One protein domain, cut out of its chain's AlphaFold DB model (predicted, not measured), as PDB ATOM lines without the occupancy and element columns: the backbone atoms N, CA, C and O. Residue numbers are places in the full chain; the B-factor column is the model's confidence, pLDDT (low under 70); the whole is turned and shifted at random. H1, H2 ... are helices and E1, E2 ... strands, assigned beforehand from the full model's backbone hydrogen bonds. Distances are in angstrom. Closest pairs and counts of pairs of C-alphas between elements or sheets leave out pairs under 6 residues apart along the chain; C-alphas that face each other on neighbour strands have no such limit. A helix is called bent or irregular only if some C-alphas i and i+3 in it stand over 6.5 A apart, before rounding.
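What this domain is: This is residues 45 to 132 and 150 to 199 of the 380 residues of the protein "F-box domain-containing protein" of Absidia glauca (UniProt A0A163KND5). A mixed sheet of six short strands makes one wall of the domain, and the helices H1, H2, H3 and H5 make a row along one side of it, leaving the other side bare. H4 lies beyond one end of this two-layered body, touching no helix, and its Arg 151 is at one extreme of the length. The printed part has 138 residues, with named elements in the order E1 H1 E2 H2 E3 H3 E4 H4 H5 E5 E6; the sheet runs E1 E2 E3 E4 E6 E5 and the class is mixed. The whole is compact, with a radius of gyration of the C-alphas of 15.3 A and spans of 47 by 37 by 22 A.

How they stand to each other: Edge strand E1, residues 45 to 47, is parallel to E2, residues 70 to 72, with N 46 and O 70 2.9 A apart. H1, residues 54 to 67, only grazes the sheet. H2, residues 81 to 90, is not on the sheet but touches H1 at a shallow tilt of 32 degrees, the same way; their closest C-alphas, Gly 65 and Leu 90, are 5.0 A apart. E3, residues 96 to 99, is parallel to E2, with N 98 and O 71 at 2.9 A. H3, residues 103 to 113, only grazes the sheet and is close to H2 but not clearly touching; their closest C-alphas, Asp 81 and Gln 105, are 6.9 A apart. E4, residues 119 to 123, is parallel to E3, with N 123 and O 99 at 2.8 A. E1, H1, E2; E2, H2, E3; and E3, H3, E4 are strand-helix-strand units, parallel neighbour strands with a helix between, each with a right-handed crossover. H4, residues 150 to 163, is not on the sheet and is apart from H5, residues 168 to 177. H5 touches H3 at a shallow tilt of 24 degrees, the same way; the closest C-alphas, Pro 103 and Leu 170, are 5.8 A apart. H5 is over E5, residues 181 to 185, at a height over the sheet of 10.4 A, and runs along the strands, at 7 degrees to E5 on the local plane. E5 and E6, residues 191 to 196, form a hairpin, with N 182 and O 195 at 2.7 A. E6 is antiparallel to E4, with N 122 and O 192 at 2.8 A. In H2, H3, H4 and H5 every O i to N i+4 pair is within hydrogen-bond range; in H1, 8 of 10 are.

Where its parts are: E1 begins at C-alpha 45 (160.306, 147.203, 223.611) and, like E2, measures 6.9 A. H1 measures 19.5 A and is irregular, with C-alphas 63 and 66 8.1 A apart. H2 measures 14.2 A, E3 9.9 A, H3 15.8 A and E4 13.0 A. H4 begins at C-alpha 150 (135.981, 123.629, 204.927) and measures 20.1 A. H5 measures 14.1 A, E5 12.5 A and E6 16.8 A, ending at C-alpha 196 (153.455, 134.229, 236.880).

The domain as a whole: The C-alphas farthest apart, those of Ser 66 and Arg 151, are 47.4 A apart. Residues 133 to 149 are cut out, and C-alphas 132 and 150 are 10.9 A apart across the cut. Of the links that are printed whole, none is long. The mean pLDDT of the printed part is 81.1; 29 residues are under 70, among them residues 125 to 132 and 153 to 168.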
ATOM      1  N   LYS A  45     161.235 148.036 224.362       90.56
ATOM      2  CA  LYS A  45     160.306 147.203 223.611       90.56
ATOM      3  C   LYS A  45     160.783 147.060 222.177       90.56
ATOM      4  O   LYS A  45     161.151 148.047 221.545       90.56
ATOM      5  N   THR A  46     160.682 145.849 221.645       93.00
ATOM      6  CA  THR A  46     160.889 145.590 220.221       93.00
ATOM      7  C   THR A  46     159.804 144.677 219.660       93.00
ATOM      8  O   THR A  46     159.345 143.732 220.308       93.00
ATOM      9  N   ILE A  47     159.365 145.001 218.446       92.69
ATOM     10  CA  ILE A  47     158.485 144.169 217.632       92.69
ATOM     11  C   ILE A  47     159.241 143.916 216.341       92.69
ATOM     12  O   ILE A  47     159.431 144.829 215.540       92.69
ATOM     13  N   PHE A  48     159.685 142.684 216.158       94.81
ATOM     14  CA  PHE A  48     160.424 142.309 214.967       94.81
ATOM     15  C   PHE A  48     159.448 142.010 213.819       94.81
ATOM     16  O   PHE A  48     158.467 141.295 214.036       94.81
ATOM     17  N   PRO A  49     159.686 142.547 212.608       91.88
ATOM     18  CA  PRO A  49     158.831 142.281 211.462       91.88
ATOM     19  C   PRO A  49     158.993 140.836 210.990       91.88
ATOM     20  O   PRO A  49     160.072 140.249 211.105       91.88
ATOM     21  N   ASP A  50     157.937 140.277 210.398       89.06
ATOM     22  CA  ASP A  50     157.901 138.856 210.038       89.06
ATOM     23  C   ASP A  50     158.990 138.460 209.029       89.06
ATOM     24  O   ASP A  50     159.466 137.325 209.018       89.06
ATOM     25  N   THR A  51     159.463 139.412 208.226       92.31
ATOM     26  CA  THR A  51     160.518 139.225 207.224       92.31
ATOM     27  C   THR A  51     161.936 139.279 207.793       92.31
ATOM     28  O   THR A  51     162.867 138.892 207.092       92.31
ATOM     29  N   LEU A  52     162.130 139.684 209.055       93.75
ATOM     30  CA  LEU A  52     163.473 139.914 209.593       93.75
ATOM     31  C   LEU A  52     164.286 138.604 209.696       93.75
ATOM     32  O   LEU A  52     163.769 137.602 210.220       93.75
ATOM     33  N   PRO A  53     165.546 138.581 209.221       94.69
ATOM     34  CA  PRO A  53     166.450 137.450 209.401       94.69
ATOM     35  C   PRO A  53     166.759 137.160 210.874       94.69
ATOM     36  O   PRO A  53     166.816 138.055 211.716       94.69
ATOM     37  N   LEU A  54     167.018 135.886 211.177       94.56
ATOM     38  CA  LEU A  54     167.375 135.431 212.524       94.56
ATOM     39  C   LEU A  54     168.644 136.114 213.057       94.56
ATOM     40  O   LEU A  54     168.693 136.503 214.224       94.56
ATOM     41  N   SER A  55     169.659 136.263 212.202       96.25
ATOM     42  CA  SER A  55     170.928 136.918 212.535       96.25
ATOM     43  C   SER A  55     170.713 138.343 213.025       96.25
ATOM     44  O   SER A  55     171.332 138.762 213.996       96.25
ATOM     45  N   ASP A  56     169.791 139.070 212.401       97.06
ATOM     46  CA  ASP A  56     169.548 140.476 212.706       97.06
ATOM     47  C   ASP A  56     168.810 140.639 214.032       97.06
ATOM     48  O   ASP A  56     169.136 141.539 214.805       97.06
ATOM     49  N   ILE A  57     167.888 139.718 214.341       97.25
ATOM     50  CA  ILE A  57     167.246 139.628 215.660       97.25
ATOM     51  C   ILE A  57     168.312 139.428 216.742       97.25
ATOM     52  O   ILE A  57     168.354 140.175 217.719       97.25
ATOM     53  N   MET A  58     169.220 138.466 216.549       97.56
ATOM     54  CA  MET A  58     170.281 138.187 217.520       97.56
ATOM     55  C   MET A  58     171.263 139.349 217.655       97.56
ATOM     56  O   MET A  58     171.573 139.750 218.773       97.56
ATOM     57  N   ASN A  59     171.686 139.954 216.544       97.25
ATOM     58  CA  ASN A  59     172.557 141.131 216.544       97.25
ATOM     59  C   ASN A  59     171.898 142.336 217.235       97.25
ATOM     60  O   ASN A  59     172.588 143.183 217.808       97.25
ATOM     61  N   PHE A  60     170.570 142.460 217.163       96.19
ATOM     62  CA  PHE A  60     169.824 143.476 217.899       96.19
ATOM     63  C   PHE A  60     169.820 143.173 219.403       96.19
ATOM     64  O   PHE A  60     170.174 144.037 220.203       96.19
ATOM     65  N   CYS A  61     169.498 141.937 219.793       96.62
ATOM     66  CA  CYS A  61     169.515 141.503 221.191       96.62
ATOM     67  C   CYS A  61     170.919 141.561 221.814       96.62
ATOM     68  O   CYS A  61     171.047 141.899 222.980       96.62
ATOM     69  N   GLN A  62     171.989 141.327 221.056       96.12
ATOM     70  CA  GLN A  62     173.359 141.509 221.549       96.12
ATOM     71  C   GLN A  62     173.671 142.968 221.892       96.12
ATOM     72  O   GLN A  62     174.405 143.239 222.837       96.12
ATOM     73  N   ARG A  63     173.112 143.917 221.132       93.69
ATOM     74  CA  ARG A  63     173.353 145.354 221.324       93.69
ATOM     75  C   ARG A  63     172.459 145.979 222.389       93.69
ATOM     76  O   ARG A  63     172.895 146.899 223.075       93.69
ATOM     77  N   HIS A  64     171.219 145.514 222.499       94.75
ATOM     78  CA  HIS A  64     170.181 146.175 223.297       94.75
ATOM     79  C   HIS A  64     169.476 145.244 224.289       94.75
ATOM     80  O   HIS A  64     168.597 145.686 225.018       94.75
ATOM     81  N   GLY A  65     169.826 143.960 224.337       94.38
ATOM     82  CA  GLY A  65     169.089 142.957 225.104       94.38
ATOM     83  C   GLY A  65     169.004 143.261 226.596       94.38
ATOM     84  O   GLY A  65     167.940 143.086 227.184       94.38
ATOM     85  N   SER A  66     170.062 143.821 227.187       93.38
ATOM     86  CA  SER A  66     170.099 144.166 228.614       93.38
ATOM     87  C   SER A  66     169.005 145.145 229.046       93.38
ATOM     88  O   SER A  66     168.635 145.146 230.218       93.38
ATOM     89  N   SER A  67     168.461 145.942 228.119       92.56
ATOM     90  CA  SER A  67     167.352 146.860 228.378       92.56
ATOM     91  C   SER A  67     165.988 146.376 227.896       92.56
ATOM     92  O   SER A  67     164.977 147.022 228.195       92.56
ATOM     93  N   LEU A  68     165.931 145.292 227.119       93.69
ATOM     94  CA  LEU A  68     164.681 144.808 226.550       93.69
ATOM     95  C   LEU A  68     163.808 144.165 227.626       93.69
ATOM     96  O   LEU A  68     164.192 143.226 228.313       93.69
ATOM     97  N   VAL A  69     162.584 144.673 227.705       91.50
ATOM     98  CA  VAL A  69     161.529 144.262 228.632       91.50
ATOM     99  C   VAL A  69     160.400 143.554 227.889       91.50
ATOM    100  O   VAL A  69     159.782 142.639 228.428       91.50
ATOM    101  N   THR A  70     160.138 143.952 226.645       91.56
ATOM    102  CA  THR A  70     159.054 143.412 225.822       91.56
ATOM    103  C   THR A  70     159.600 143.014 224.456       91.56
ATOM    104  O   THR A  70     160.120 143.860 223.723       91.56
ATOM    105  N   ILE A  71     159.428 141.750 224.076       94.81
ATOM    106  CA  ILE A  71     159.812 141.243 222.755       94.81
ATOM    107  C   ILE A  71     158.608 140.571 222.098       94.81
ATOM    108  O   ILE A  71     158.009 139.657 222.661       94.81
ATOM    109  N   LYS A  72     158.286 140.993 220.874       93.69
ATOM    110  CA  LYS A  72     157.448 140.222 219.950       93.69
ATOM    111  C   LYS A  72     158.325 139.703 218.820       93.69
ATOM    112  O   LYS A  72     158.867 140.494 218.045       93.69
ATOM    113  N   LEU A  73     158.463 138.383 218.750       95.25
ATOM    114  CA  LEU A  73     159.138 137.712 217.647       95.25
ATOM    115  C   LEU A  73     158.216 137.627 216.417       95.25
ATOM    116  O   LEU A  73     156.991 137.666 216.572       95.25
ATOM    117  N   PRO A  74     158.802 137.492 215.214       91.75
ATOM    118  CA  PRO A  74     158.084 137.167 213.990       91.75
ATOM    119  C   PRO A  74     157.069 136.045 214.187       91.75
ATOM    120  O   PRO A  74     157.391 134.985 214.736       91.75
ATOM    121  N   HIS A  75     155.854 136.264 213.703       84.81
ATOM    122  CA  HIS A  75     154.842 135.224 213.676       84.81
ATOM    123  C   HIS A  75     155.200 134.176 212.617       84.81
ATOM    124  O   HIS A  75     155.943 134.444 211.671       84.81
ATOM    125  N   GLY A  76     154.710 132.945 212.760       80.88
ATOM    126  CA  GLY A  76     154.954 131.921 211.745       80.88
ATOM    127  C   GLY A  76     156.328 131.248 211.842       80.88
ATOM    128  O   GLY A  76     156.498 130.139 211.331       80.88
ATOM    129  N   LYS A  77     157.314 131.862 212.505       85.56
ATOM    130  CA  LYS A  77     158.689 131.353 212.553       85.56
ATOM    131  C   LYS A  77     158.919 130.466 213.769       85.56
ATOM    132  O   LYS A  77     158.672 130.852 214.907       85.56
ATOM    133  N   ARG A  78     159.438 129.261 213.523       86.12
ATOM    134  CA  ARG A  78     159.930 128.382 214.586       86.12
ATOM    135  C   ARG A  78     161.379 128.728 214.889       86.12
ATOM    136  O   ARG A  78     162.193 128.856 213.978       86.12
ATOM    137  N   TYR A  79     161.686 128.821 216.172       92.06
ATOM    138  CA  TYR A  79     163.030 129.070 216.666       92.06
ATOM    139  C   TYR A  79     163.539 127.843 217.420       92.06
ATOM    140  O   TYR A  79     162.763 127.140 218.075       92.06
ATOM    141  N   SER A  80     164.838 127.571 217.295       93.06
ATOM    142  CA  SER A  80     165.493 126.476 218.008       93.06
ATOM    143  C   SER A  80     165.601 126.774 219.503       93.06
ATOM    144  O   SER A  80     165.512 127.923 219.937       93.06
ATOM    145  N   ASP A  81     165.851 125.742 220.304       91.12
ATOM    146  CA  ASP A  81     166.084 125.932 221.735       91.12
ATOM    147  C   ASP A  81     167.315 126.802 221.993       91.12
ATOM    148  O   ASP A  81     167.285 127.696 222.832       91.12
ATOM    149  N   THR A  82     168.381 126.599 221.216       93.12
ATOM    150  CA  THR A  82     169.599 127.412 221.290       93.12
ATOM    151  C   THR A  82     169.301 128.893 221.074       93.12
ATOM    152  O   THR A  82     169.857 129.734 221.773       93.12
ATOM    153  N   PHE A  83     168.394 129.226 220.149       94.81
ATOM    154  CA  PHE A  83     167.981 130.610 219.944       94.81
ATOM    155  C   PHE A  83     167.329 131.193 221.198       94.81
ATOM    156  O   PHE A  83     167.725 132.268 221.633       94.81
ATOM    157  N   TYR A  84     166.361 130.495 221.795       93.31
ATOM    158  CA  TYR A  84     165.686 130.992 222.995       93.31
ATOM    159  C   TYR A  84     166.637 131.067 224.194       93.31
ATOM    160  O   TYR A  84     166.612 132.068 224.901       93.31
ATOM    161  N   MET A  85     167.529 130.083 224.376       91.19
ATOM    162  CA  MET A  85     168.586 130.143 225.396       91.19
ATOM    163  C   MET A  85     169.401 131.433 225.267       91.19
ATOM    164  O   MET A  85     169.551 132.172 226.237       91.19
ATOM    165  N   LEU A  86     169.887 131.726 224.057       93.75
ATOM    166  CA  LEU A  86     170.658 132.938 223.794       93.75
ATOM    167  C   LEU A  86     169.807 134.200 223.962       93.75
ATOM    168  O   LEU A  86     170.278 135.177 224.533       93.75
ATOM    169  N   LEU A  87     168.555 134.191 223.497       94.88
ATOM    170  CA  LEU A  87     167.641 135.322 223.635       94.88
ATOM    171  C   LEU A  87     167.473 135.708 225.104       94.88
ATOM    172  O   LEU A  87     167.618 136.882 225.440       94.88
ATOM    173  N   PHE A  88     167.202 134.736 225.974       91.88
ATOM    174  CA  PHE A  88     167.019 135.010 227.393       91.88
ATOM    175  C   PHE A  88     168.324 135.383 228.103       91.88
ATOM    176  O   PHE A  88     168.305 136.242 228.979       91.88
ATOM    177  N   GLN A  89     169.462 134.805 227.703       92.12
ATOM    178  CA  GLN A  89     170.773 135.218 228.213       92.12
ATOM    179  C   GLN A  89     171.073 136.684 227.869       92.12
ATOM    180  O   GLN A  89     171.597 137.427 228.696       92.12
ATOM    181  N   LEU A  90     170.737 137.105 226.650       95.12
ATOM    182  CA  LEU A  90     170.937 138.476 226.193       95.12
ATOM    183  C   LEU A  90     169.910 139.446 226.783       95.12
ATOM    184  O   LEU A  90     170.216 140.629 226.904       95.12
ATOM    185  N   CYS A  91     168.717 138.967 227.150       94.38
ATOM    186  CA  CYS A  91     167.596 139.783 227.622       94.38
ATOM    187  C   CYS A  91     167.185 139.435 229.066       94.38
ATOM    188  O   CYS A  91     166.074 138.948 229.287       94.38
ATOM    189  N   PRO A  92     168.035 139.699 230.076       91.56
ATOM    190  CA  PRO A  92     167.775 139.309 231.464       91.56
ATOM    191  C   PRO A  92     166.594 140.052 232.114       91.56
ATOM    192  O   PRO A  92     166.057 139.586 233.112       91.56
ATOM    193  N   GLN A  93     166.180 141.202 231.568       90.50
ATOM    194  CA  GLN A  93     165.060 142.007 232.080       90.50
ATOM    195  C   GLN A  93     163.733 141.732 231.356       90.50
ATOM    196  O   GLN A  93     162.784 142.516 231.463       90.50
ATOM    197  N   LEU A  94     163.669 140.652 230.574       90.94
ATOM    198  CA  LEU A  94     162.517 140.344 229.744       90.94
ATOM    199  C   LEU A  94     161.292 140.057 230.613       90.94
ATOM    200  O   LEU A  94     161.192 139.026 231.268       90.94
ATOM    201  N   ASN A  95     160.314 140.949 230.564       88.62
ATOM    202  CA  ASN A  95     159.058 140.799 231.281       88.62
ATOM    203  C   ASN A  95     157.965 140.210 230.398       88.62
ATOM    204  O   ASN A  95     157.032 139.624 230.932       88.62
ATOM    205  N   TYR A  96     158.017 140.388 229.081       90.56
ATOM    206  CA  TYR A  96     157.015 139.850 228.167       90.56
ATOM    207  C   TYR A  96     157.656 139.323 226.888       90.56
ATOM    208  O   TYR A  96     158.373 140.056 226.203       90.56
ATOM    209  N   LEU A  97     157.334 138.078 226.541       93.69
ATOM    210  CA  LEU A  97     157.733 137.453 225.285       93.69
ATOM    211  C   LEU A  97     156.509 136.934 224.533       93.69
ATOM    212  O   LEU A  97     155.820 136.031 225.006       93.69
ATOM    213  N   GLN A  98     156.293 137.448 223.325       92.75
ATOM    214  CA  GLN A  98     155.389 136.848 222.349       92.75
ATOM    215  C   GLN A  98     156.195 136.078 221.301       92.75
ATOM    216  O   GLN A  98     157.056 136.656 220.632       92.75
ATOM    217  N   SER A  99     155.916 134.785 221.138       92.88
ATOM    218  CA  SER A  99     156.636 133.922 220.196       92.88
ATOM    219  C   SER A  99     155.818 132.716 219.736       92.88
ATOM    220  O   SER A  99     154.822 132.343 220.350       92.88
ATOM    221  N   SER A 100     156.268 132.049 218.674       89.81
ATOM    222  CA  SER A 100     155.719 130.764 218.218       89.81
ATOM    223  C   SER A 100     156.410 129.561 218.877       89.81
ATOM    224  O   SER A 100     156.648 128.535 218.238       89.81
ATOM    225  N   MET A 101     156.775 129.693 220.156       89.69
ATOM    226  CA  MET A 101     157.338 128.606 220.961       89.69
ATOM    227  C   MET A 101     156.305 127.493 221.180       89.69
ATOM    228  O   MET A 101     155.109 127.757 221.294       89.69
ATOM    229  N   THR A 102     156.764 126.243 221.236       87.62
ATOM    230  CA  THR A 102     155.909 125.089 221.578       87.62
ATOM    231  C   THR A 102     155.818 124.886 223.095       87.62
ATOM    232  O   THR A 102     156.747 125.284 223.803       87.62
ATOM    233  N   PRO A 103     154.757 124.237 223.621       86.25
ATOM    234  CA  PRO A 103     154.628 123.982 225.060       86.25
ATOM    235  C   PRO A 103     155.848 123.268 225.654       86.25
ATOM    236  O   PRO A 103     156.440 123.742 226.619       86.25
ATOM    237  N   LYS A 104     156.326 122.218 224.973       86.56
ATOM    238  CA  LYS A 104     157.521 121.453 225.366       86.56
ATOM    239  C   LYS A 104     158.805 122.281 225.380       86.56
ATOM    240  O   LYS A 104     159.729 121.982 226.130       86.56
ATOM    241  N   GLN A 105     158.935 123.269 224.494       88.38
ATOM    242  CA  GLN A 105     160.079 124.182 224.535       88.38
ATOM    243  C   GLN A 105     159.985 125.080 225.762       88.38
ATOM    244  O   GLN A 105     160.939 125.143 226.530       88.38
ATOM    245  N   LEU A 106     158.827 125.706 225.982       87.50
ATOM    246  CA  LEU A 106     158.629 126.603 227.115       87.50
ATOM    247  C   LEU A 106     158.855 125.888 228.450       87.50
ATOM    248  O   LEU A 106     159.614 126.387 229.272       87.50
ATOM    249  N   GLN A 107     158.298 124.691 228.624       86.06
ATOM    250  CA  GLN A 107     158.523 123.838 229.795       86.06
ATOM    251  C   GLN A 107     160.022 123.649 230.084       86.06
ATOM    252  O   GLN A 107     160.478 123.905 231.196       86.06
ATOM    253  N   ARG A 108     160.823 123.289 229.067       85.56
ATOM    254  CA  ARG A 108     162.281 123.131 229.209       85.56
ATOM    255  C   ARG A 108     162.981 124.419 229.649       85.56
ATOM    256  O   ARG A 108     163.944 124.342 230.408       85.56
ATOM    257  N   PHE A 109     162.523 125.586 229.194       82.50
ATOM    258  CA  PHE A 109     163.091 126.881 229.592       82.50
ATOM    259  C   PHE A 109     162.709 127.293 231.006       82.50
ATOM    260  O   PHE A 109     163.565 127.739 231.773       82.50
ATOM    261  N   LEU A 110     161.435 127.130 231.352       79.75
ATOM    262  CA  LEU A 110     160.924 127.477 232.671       79.75
ATOM    263  C   LEU A 110     161.623 126.661 233.763       79.75
ATOM    264  O   LEU A 110     162.030 127.239 234.766       79.75
ATOM    265  N   LEU A 111     161.855 125.366 233.517       70.62
ATOM    266  CA  LEU A 111     162.533 124.466 234.456       70.62
ATOM    267  C   LEU A 111     164.043 124.719 234.599       70.62
ATOM    268  O   LEU A 111     164.616 124.397 235.633       70.62
ATOM    269  N   ARG A 112     164.720 125.249 233.569       73.19
ATOM    270  CA  ARG A 112     166.192 125.388 233.572       73.19
ATOM    271  C   ARG A 112     166.702 126.705 234.131       73.19
ATOM    272  O   ARG A 112     167.805 126.749 234.662       73.19
ATOM    273  N   THR A 113     165.954 127.779 233.920       66.19
ATOM    274  CA  THR A 113     166.501 129.139 234.035       66.19
ATOM    275  C   THR A 113     165.662 130.071 234.899       66.19
ATOM    276  O   THR A 113     166.082 131.203 235.074       66.19
ATOM    277  N   HIS A 114     164.532 129.593 235.448       64.69
ATOM    278  CA  HIS A 114     163.579 130.330 236.290       64.69
ATOM    279  C   HIS A 114     163.441 131.817 235.911       64.69
ATOM    280  O   HIS A 114     164.168 132.677 236.398       64.69
ATOM    281  N   TYR A 115     162.436 132.137 235.091       73.50
ATOM    282  CA  TYR A 115     162.068 133.517 234.743       73.50
ATOM    283  C   TYR A 115     160.792 133.959 235.475       73.50
ATOM    284  O   TYR A 115     159.782 134.204 234.821       73.50
ATOM    285  N   PRO A 116     160.788 134.058 236.818       69.88
ATOM    286  CA  PRO A 116     159.569 134.091 237.633       69.88
ATOM    287  C   PRO A 116     158.646 135.288 237.370       69.88
ATOM    288  O   PRO A 116     157.543 135.320 237.894       69.88
ATOM    289  N   LEU A 117     159.078 136.281 236.587       76.94
ATOM    290  CA  LEU A 117     158.335 137.515 236.319       76.94
ATOM    291  C   LEU A 117     157.921 137.675 234.848       76.94
ATOM    292  O   LEU A 117     157.227 138.638 234.497       76.94
ATOM    293  N   THR A 118     158.356 136.768 233.972       86.31
ATOM    294  CA  THR A 118     158.123 136.892 232.534       86.31
ATOM    295  C   THR A 118     156.756 136.326 232.179       86.31
ATOM    296  O   THR A 118     156.454 135.176 232.463       86.31
ATOM    297  N   CYS A 119     155.919 137.112 231.509       87.06
ATOM    298  CA  CYS A 119     154.709 136.585 230.890       87.06
ATOM    299  C   CYS A 119     155.017 136.107 229.477       87.06
ATOM    300  O   CYS A 119     155.712 136.788 228.715       87.06
ATOM    301  N   PHE A 120     154.428 134.980 229.105       89.88
ATOM    302  CA  PHE A 120     154.598 134.402 227.780       89.88
ATOM    303  C   PHE A 120     153.277 134.442 227.030       89.88
ATOM    304  O   PHE A 120     152.242 134.049 227.562       89.88
ATOM    305  N   MET A 121     153.320 134.898 225.782       88.44
ATOM    306  CA  MET A 121     152.244 134.700 224.825       88.44
ATOM    307  C   MET A 121     152.745 133.778 223.723       88.44
ATOM    308  O   MET A 121     153.545 134.162 222.869       88.44
ATOM    309  N   MET A 122     152.239 132.557 223.720       88.12
ATOM    310  CA  MET A 122     152.529 131.598 222.671       88.12
ATOM    311  C   MET A 122     151.522 131.785 221.546       88.12
ATOM    312  O   MET A 122     150.324 131.573 221.725       88.12
ATOM    313  N   THR A 123     151.993 132.176 220.369       81.56
ATOM    314  CA  THR A 123     151.185 132.204 219.151       81.56
ATOM    315  C   THR A 123     151.510 130.982 218.315       81.56
ATOM    316  O   THR A 123     152.474 130.988 217.549       81.56
ATOM    317  N   GLN A 124     150.729 129.915 218.465       70.31
ATOM    318  CA  GLN A 124     150.865 128.776 217.564       70.31
ATOM    319  C   GLN A 124     150.508 129.205 216.137       70.31
ATOM    320  O   GLN A 124     149.566 129.972 215.931       70.31
ATOM    321  N   ASN A 125     151.256 128.686 215.163       53.38
ATOM    322  CA  ASN A 125     150.947 128.824 213.746       53.38
ATOM    323  C   ASN A 125     149.715 127.978 213.421       53.38
ATOM    324  O   ASN A 125     149.827 126.885 212.867       53.38
ATOM    325  N   THR A 126     148.532 128.455 213.771       49.88
ATOM    326  CA  THR A 126     147.372 128.099 212.968       49.88
ATOM    327  C   THR A 126     147.362 129.085 211.806       49.88
ATOM    328  O   THR A 126     147.412 130.289 212.060       49.88
ATOM    329  N   PRO A 127     147.374 128.640 210.534       45.31
ATOM    330  CA  PRO A 127     147.071 129.548 209.438       45.31
ATOM    331  C   PRO A 127     145.729 130.199 209.776       45.31
ATOM    332  O   PRO A 127     144.711 129.516 209.931       45.31
ATOM    333  N   SER A 128     145.770 131.503 210.028       41.75
ATOM    334  CA  SER A 128     144.645 132.287 210.506       41.75
ATOM    335  C   SER A 128     143.485 132.097 209.538       41.75
ATOM    336  O   SER A 128     143.543 132.501 208.379       41.75
ATOM    337  N   SER A 129     142.399 131.488 210.017       40.41
ATOM    338  CA  SER A 129     141.156 131.369 209.237       40.41
ATOM    339  C   SER A 129     140.600 132.754 208.863       40.41
ATOM    340  O   SER A 129     139.880 132.899 207.878       40.41
ATOM    341  N   THR A 130     141.015 133.798 209.585       40.31
ATOM    342  CA  THR A 130     140.725 135.211 209.321       40.31
ATOM    343  C   THR A 130     141.326 135.756 208.023       40.31
ATOM    344  O   THR A 130     140.720 136.650 207.445       40.31
ATOM    345  N   ALA A 131     142.428 135.208 207.495       39.59
ATOM    346  CA  ALA A 131     142.947 135.628 206.185       39.59
ATOM    347  C   ALA A 131     142.103 135.103 205.003       39.59
ATOM    348  O   ALA A 131     142.253 135.579 203.882       39.59
ATOM    349  N   LEU A 132     141.211 134.132 205.240       39.00
ATOM    350  CA  LEU A 132     140.347 133.559 204.204       39.00
ATOM    351  C   LEU A 132     138.870 133.916 204.391       39.00
ATOM    352  O   LEU A 132     138.169 134.025 203.393       39.00
ATOM    353  N   GLN A 150     136.080 123.731 203.472       71.81
ATOM    354  CA  GLN A 150     135.981 123.629 204.927       71.81
ATOM    355  C   GLN A 150     136.524 122.287 205.455       71.81
ATOM    356  O   GLN A 150     137.218 122.261 206.475       71.81
ATOM    357  N   ARG A 151     136.282 121.164 204.758       73.00
ATOM    358  CA  ARG A 151     136.851 119.846 205.108       73.00
ATOM    359  C   ARG A 151     138.375 119.823 204.974       73.00
ATOM    360  O   ARG A 151     139.045 119.372 205.905       73.00
ATOM    361  N   ARG A 152     138.933 120.357 203.878       71.19
ATOM    362  CA  ARG A 152     140.394 120.483 203.700       71.19
ATOM    363  C   ARG A 152     141.013 121.381 204.771       71.19
ATOM    364  O   ARG A 152     142.042 121.024 205.336       71.19
ATOM    365  N   GLN A 153     140.367 122.497 205.114       65.12
ATOM    366  CA  GLN A 153     140.823 123.379 206.194       65.12
ATOM    367  C   GLN A 153     140.853 122.667 207.553       65.12
ATOM    368  O   GLN A 153     141.856 122.757 208.262       65.12
ATOM    369  N   ARG A 154     139.808 121.900 207.899       66.69
ATOM    370  CA  ARG A 154     139.790 121.093 209.132       66.69
ATOM    371  C   ARG A 154     140.885 120.028 209.136       66.69
ATOM    372  O   ARG A 154     141.513 119.823 210.168       66.69
ATOM    373  N   GLN A 155     141.151 119.378 208.001       68.06
ATOM    374  CA  GLN A 155     142.246 118.407 207.891       68.06
ATOM    375  C   GLN A 155     143.620 119.062 208.087       68.06
ATOM    376  O   GLN A 155     144.415 118.545 208.866       68.06
ATOM    377  N   ILE A 156     143.880 120.220 207.468       64.25
ATOM    378  CA  ILE A 156     145.136 120.971 207.641       64.25
ATOM    379  C   ILE A 156     145.314 121.414 209.100       64.25
ATOM    380  O   ILE A 156     146.386 121.222 209.676       64.25
ATOM    381  N   GLN A 157     144.260 121.938 209.738       57.56
ATOM    382  CA  GLN A 157     144.293 122.300 211.160       57.56
ATOM    383  C   GLN A 157     144.583 121.088 212.055       57.56
ATOM    384  O   GLN A 157     145.421 121.179 212.951       57.56
ATOM    385  N   ARG A 158     143.948 119.940 211.788       56.75
ATOM    386  CA  ARG A 158     144.142 118.701 212.557       56.75
ATOM    387  C   ARG A 158     145.556 118.137 212.386       56.75
ATOM    388  O   ARG A 158     146.161 117.702 213.360       56.75
ATOM    389  N   HIS A 159     146.108 118.201 211.175       58.91
ATOM    390  CA  HIS A 159     147.467 117.739 210.892       58.91
ATOM    391  C   HIS A 159     148.529 118.634 211.544       58.91
ATOM    392  O   HIS A 159     149.526 118.131 212.063       58.91
ATOM    393  N   HIS A 160     148.297 119.951 211.577       57.78
ATOM    394  CA  HIS A 160     149.135 120.870 212.340       57.78
ATOM    395  C   HIS A 160     149.042 120.580 213.842       57.78
ATOM    396  O   HIS A 160     150.077 120.419 214.479       57.78
ATOM    397  N   TYR A 161     147.836 120.429 214.395       53.53
ATOM    398  CA  TYR A 161     147.619 120.137 215.816       53.53
ATOM    399  C   TYR A 161     148.417 118.918 216.312       53.53
ATOM    400  O   TYR A 161     149.104 118.993 217.332       53.53
ATOM    401  N   LEU A 162     148.408 117.823 215.545       53.44
ATOM    402  CA  LEU A 162     149.175 116.610 215.855       53.44
ATOM    403  C   LEU A 162     150.694 116.845 215.815       53.44
ATOM    404  O   LEU A 162     151.431 116.304 216.634       53.44
ATOM    405  N   HIS A 163     151.173 117.700 214.911       55.94
ATOM    406  CA  HIS A 163     152.601 117.987 214.778       55.94
ATOM    407  C   HIS A 163     153.138 118.944 215.867       55.94
ATOM    408  O   HIS A 163     154.350 119.004 216.092       55.94
ATOM    409  N   TYR A 164     152.266 119.697 216.548       54.41
ATOM    410  CA  TYR A 164     152.635 120.692 217.568       54.41
ATOM    411  C   TYR A 164     152.575 120.180 219.017       54.41
ATOM    412  O   TYR A 164     152.743 120.971 219.946       54.41
ATOM    413  N   GLY A 165     152.419 118.868 219.213       54.50
ATOM    414  CA  GLY A 165     152.443 118.241 220.537       54.50
ATOM    415  C   GLY A 165     151.071 117.913 221.124       54.50
ATOM    416  O   GLY A 165     151.025 117.549 222.293       54.50
ATOM    417  N   GLY A 166     149.993 117.994 220.334       58.78
ATOM    418  CA  GLY A 166     148.657 117.552 220.749       58.78
ATOM    419  C   GLY A 166     148.084 118.305 221.957       58.78
ATOM    420  O   GLY A 166     148.636 119.314 222.396       58.78
ATOM    421  N   ALA A 167     146.950 117.820 222.475       62.59
ATOM    422  CA  ALA A 167     146.413 118.262 223.770       62.59
ATOM    423  C   ALA A 167     147.399 117.922 224.902       62.59
ATOM    424  O   ALA A 167     147.666 118.753 225.768       62.59
ATOM    425  N   ASP A 168     148.030 116.756 224.777       68.75
ATOM    426  CA  ASP A 168     148.908 116.133 225.761       68.75
ATOM    427  C   ASP A 168     150.074 117.046 226.170       68.75
ATOM    428  O   ASP A 168     150.361 117.206 227.350       68.75
ATOM    429  N   GLY A 169     150.727 117.724 225.215       79.19
ATOM    430  CA  GLY A 169     151.845 118.619 225.527       79.19
ATOM    431  C   GLY A 169     151.435 119.921 226.226       79.19
ATOM    432  O   GLY A 169     152.267 120.550 226.877       79.19
ATOM    433  N   LEU A 170     150.181 120.362 226.074       82.50
ATOM    434  CA  LEU A 170     149.661 121.524 226.799       82.50
ATOM    435  C   LEU A 170     149.231 121.137 228.213       82.50
ATOM    436  O   LEU A 170     149.520 121.880 229.144       82.50
ATOM    437  N   GLU A 171     148.567 119.998 228.370       85.19
ATOM    438  CA  GLU A 171     148.196 119.461 229.684       85.19
ATOM    439  C   GLU A 171     149.440 119.201 230.536       85.19
ATOM    440  O   GLU A 171     149.496 119.647 231.679       85.19
ATOM    441  N   GLU A 172     150.486 118.619 229.944       85.88
ATOM    442  CA  GLU A 172     151.789 118.452 230.593       85.88
ATOM    443  C   GLU A 172     152.395 119.804 231.011       85.88
ATOM    444  O   GLU A 172     152.853 119.961 232.143       85.88
ATOM    445  N   LEU A 173     152.365 120.817 230.132       85.69
ATOM    446  CA  LEU A 173     152.845 122.160 230.473       85.69
ATOM    447  C   LEU A 173     152.060 122.749 231.652       85.69
ATOM    448  O   LEU A 173     152.678 123.289 232.566       85.69
ATOM    449  N   ILE A 174     150.728 122.662 231.631       86.38
ATOM    450  CA  ILE A 174     149.868 123.147 232.717       86.38
ATOM    451  C   ILE A 174     150.252 122.447 234.018       86.38
ATOM    452  O   ILE A 174     150.565 123.123 234.990       86.38
ATOM    453  N   GLN A 175     150.325 121.117 234.011       87.06
ATOM    454  CA  GLN A 175     150.655 120.324 235.191       87.06
ATOM    455  C   GLN A 175     152.029 120.687 235.772       87.06
ATOM    456  O   GLN A 175     152.176 120.815 236.982       87.06
ATOM    457  N   VAL A 176     153.036 120.888 234.920       83.94
ATOM    458  CA  VAL A 176     154.411 121.189 235.354       83.94
ATOM    459  C   VAL A 176     154.585 122.647 235.786       83.94
ATOM    460  O   VAL A 176     155.497 122.962 236.548       83.94
ATOM    461  N   THR A 177     153.743 123.554 235.292       83.69
ATOM    462  CA  THR A 177     153.876 124.993 235.559       83.69
ATOM    463  C   THR A 177     152.835 125.555 236.508       83.69
ATOM    464  O   THR A 177     153.004 126.701 236.898       83.69
ATOM    465  N   GLN A 178     151.825 124.791 236.927       84.50
ATOM    466  CA  GLN A 178     150.709 125.276 237.752       84.50
ATOM    467  C   GLN A 178     151.133 125.998 239.038       84.50
ATOM    468  O   GLN A 178     150.462 126.935 239.461       84.50
ATOM    469  N   ASP A 179     152.265 125.627 239.637       81.56
ATOM    470  CA  ASP A 179     152.752 126.283 240.856       81.56
ATOM    471  C   ASP A 179     153.374 127.654 240.548       81.56
ATOM    472  O   ASP A 179     153.298 128.587 241.343       81.56
ATOM    473  N   LEU A 180     153.950 127.796 239.352       81.12
ATOM    474  CA  LEU A 180     154.732 128.952 238.920       81.12
ATOM    475  C   LEU A 180     153.936 129.907 238.020       81.12
ATOM    476  O   LEU A 180     154.231 131.101 238.002       81.12
ATOM    477  N   TYR A 181     152.962 129.398 237.262       85.56
ATOM    478  CA  TYR A 181     152.239 130.115 236.218       85.56
ATOM    479  C   TYR A 181     150.762 129.729 236.108       85.56
ATOM    480  O   TYR A 181     150.376 128.566 236.156       85.56
ATOM    481  N   ASN A 182     149.944 130.740 235.837       85.00
ATOM    482  CA  ASN A 182     148.548 130.649 235.468       85.00
ATOM    483  C   ASN A 182     148.503 130.585 233.951       85.00
ATOM    484  O   ASN A 182     148.936 131.516 233.262       85.00
ATOM    485  N   VAL A 183     147.984 129.478 233.435       86.56
ATOM    486  CA  VAL A 183     147.884 129.231 232.002       86.56
ATOM    487  C   VAL A 183     146.472 129.569 231.537       86.56
ATOM    488  O   VAL A 183     145.504 128.913 231.908       86.56
ATOM    489  N   THR A 184     146.345 130.581 230.684       85.06
ATOM    490  CA  THR A 184     145.073 130.973 230.072       85.06
ATOM    491  C   THR A 184     145.084 130.607 228.596       85.06
ATOM    492  O   THR A 184     145.805 131.198 227.786       85.06
ATOM    493  N   LYS A 185     144.261 129.625 228.228       83.38
ATOM    494  CA  LYS A 185     144.007 129.283 226.828       83.38
ATOM    495  C   LYS A 185     142.986 130.253 226.257       83.38
ATOM    496  O   LYS A 185     141.895 130.402 226.799       83.38
ATOM    497  N   LEU A 186     143.318 130.877 225.133       79.12
ATOM    498  CA  LEU A 186     142.319 131.631 224.398       79.12
ATOM    499  C   LEU A 186     141.427 130.662 223.646       79.12
ATOM    500  O   LEU A 186     141.903 129.809 222.907       79.12
ATOM    501  N   ALA A 187     140.122 130.791 223.822       75.25
ATOM    502  CA  ALA A 187     139.204 129.876 223.168       75.25
ATOM    503  C   ALA A 187     139.186 130.108 221.633       75.25
ATOM    504  O   ALA A 187     139.025 129.165 220.859       75.25
ATOM    505  N   CYS A 188     139.408 131.350 221.184       72.94
ATOM    506  CA  CYS A 188     139.251 131.765 219.784       72.94
ATOM    507  C   CYS A 188     140.409 131.380 218.856       72.94
ATOM    508  O   CYS A 188     140.279 131.451 217.634       72.94
ATOM    509  N   CYS A 189     141.563 131.029 219.415       76.31
ATOM    510  CA  CYS A 189     142.750 130.690 218.652       76.31
ATOM    511  C   CYS A 189     143.645 129.757 219.459       76.31
ATOM    512  O   CYS A 189     143.496 129.586 220.659       76.31
ATOM    513  N   SER A 190     144.644 129.181 218.814       77.88
ATOM    514  CA  SER A 190     145.626 128.303 219.454       77.88
ATOM    515  C   SER A 190     146.647 129.054 220.328       77.88
ATOM    516  O   SER A 190     147.772 128.590 220.510       77.88
ATOM    517  N   SER A 191     146.300 130.251 220.808       83.06
ATOM    518  CA  SER A 191     147.186 131.064 221.634       83.06
ATOM    519  C   SER A 191     147.032 130.731 223.106       83.06
ATOM    520  O   SER A 191     145.926 130.512 223.601       83.06
ATOM    521  N   ILE A 192     148.161 130.729 223.803       86.06
ATOM    522  CA  ILE A 192     148.240 130.432 225.230       86.06
ATOM    523  C   ILE A 192     148.973 131.587 225.902       86.06
ATOM    524  O   ILE A 192     150.009 132.038 225.406       86.06
ATOM    525  N   PHE A 193     148.429 132.058 227.015       87.12
ATOM    526  CA  PHE A 193     149.061 133.040 227.881       87.12
ATOM    527  C   PHE A 193     149.521 132.366 229.162       87.12
ATOM    528  O   PHE A 193     148.785 131.573 229.736       87.12
ATOM    529  N   LEU A 194     150.730 132.695 229.600       88.06
ATOM    530  CA  LEU A 194     151.251 132.291 230.895       88.06
ATOM    531  C   LEU A 194     151.544 133.545 231.712       88.06
ATOM    532  O   LEU A 194     152.327 134.400 231.282       88.06
ATOM    533  N   PHE A 195     150.916 133.639 232.880       84.94
ATOM    534  CA  PHE A 195     151.134 134.695 233.867       84.94
ATOM    535  C   PHE A 195     151.823 134.102 235.086       84.94
ATOM    536  O   PHE A 195     151.412 133.031 235.506       84.94
ATOM    537  N   PRO A 196     152.835 134.746 235.670       83.12
ATOM    538  CA  PRO A 196     153.455 134.229 236.880       83.12
ATOM    539  C   PRO A 196     152.466 134.220 238.059       83.12
ATOM    540  O   PRO A 196     151.751 135.202 238.279       83.12
ATOM    541  N   ASN A 197     152.442 133.109 238.798       74.50
ATOM    542  CA  ASN A 197     151.577 132.876 239.963       74.50
ATOM    543  C   ASN A 197     152.162 133.412 241.244       74.50
ATOM    544  O   ASN A 197     151.425 133.857 242.123       74.50
ATOM    545  N   HIS A 198     153.483 133.355 241.359       65.62
ATOM    546  CA  HIS A 198     154.109 133.835 242.562       65.62
ATOM    547  C   HIS A 198     154.036 135.352 242.617       65.62
ATOM    548  O   HIS A 198     154.277 136.026 241.605       65.62
ATOM    549  N   PRO A 199     153.729 135.896 243.804       57.53
ATOM    550  CA  PRO A 199     153.975 137.289 244.033       57.53
ATOM    551  C   PRO A 199     155.434 137.568 243.696       57.53
ATOM    552  O   PRO A 199     156.367 136.877 244.106       57.53
TER     553      PRO A 199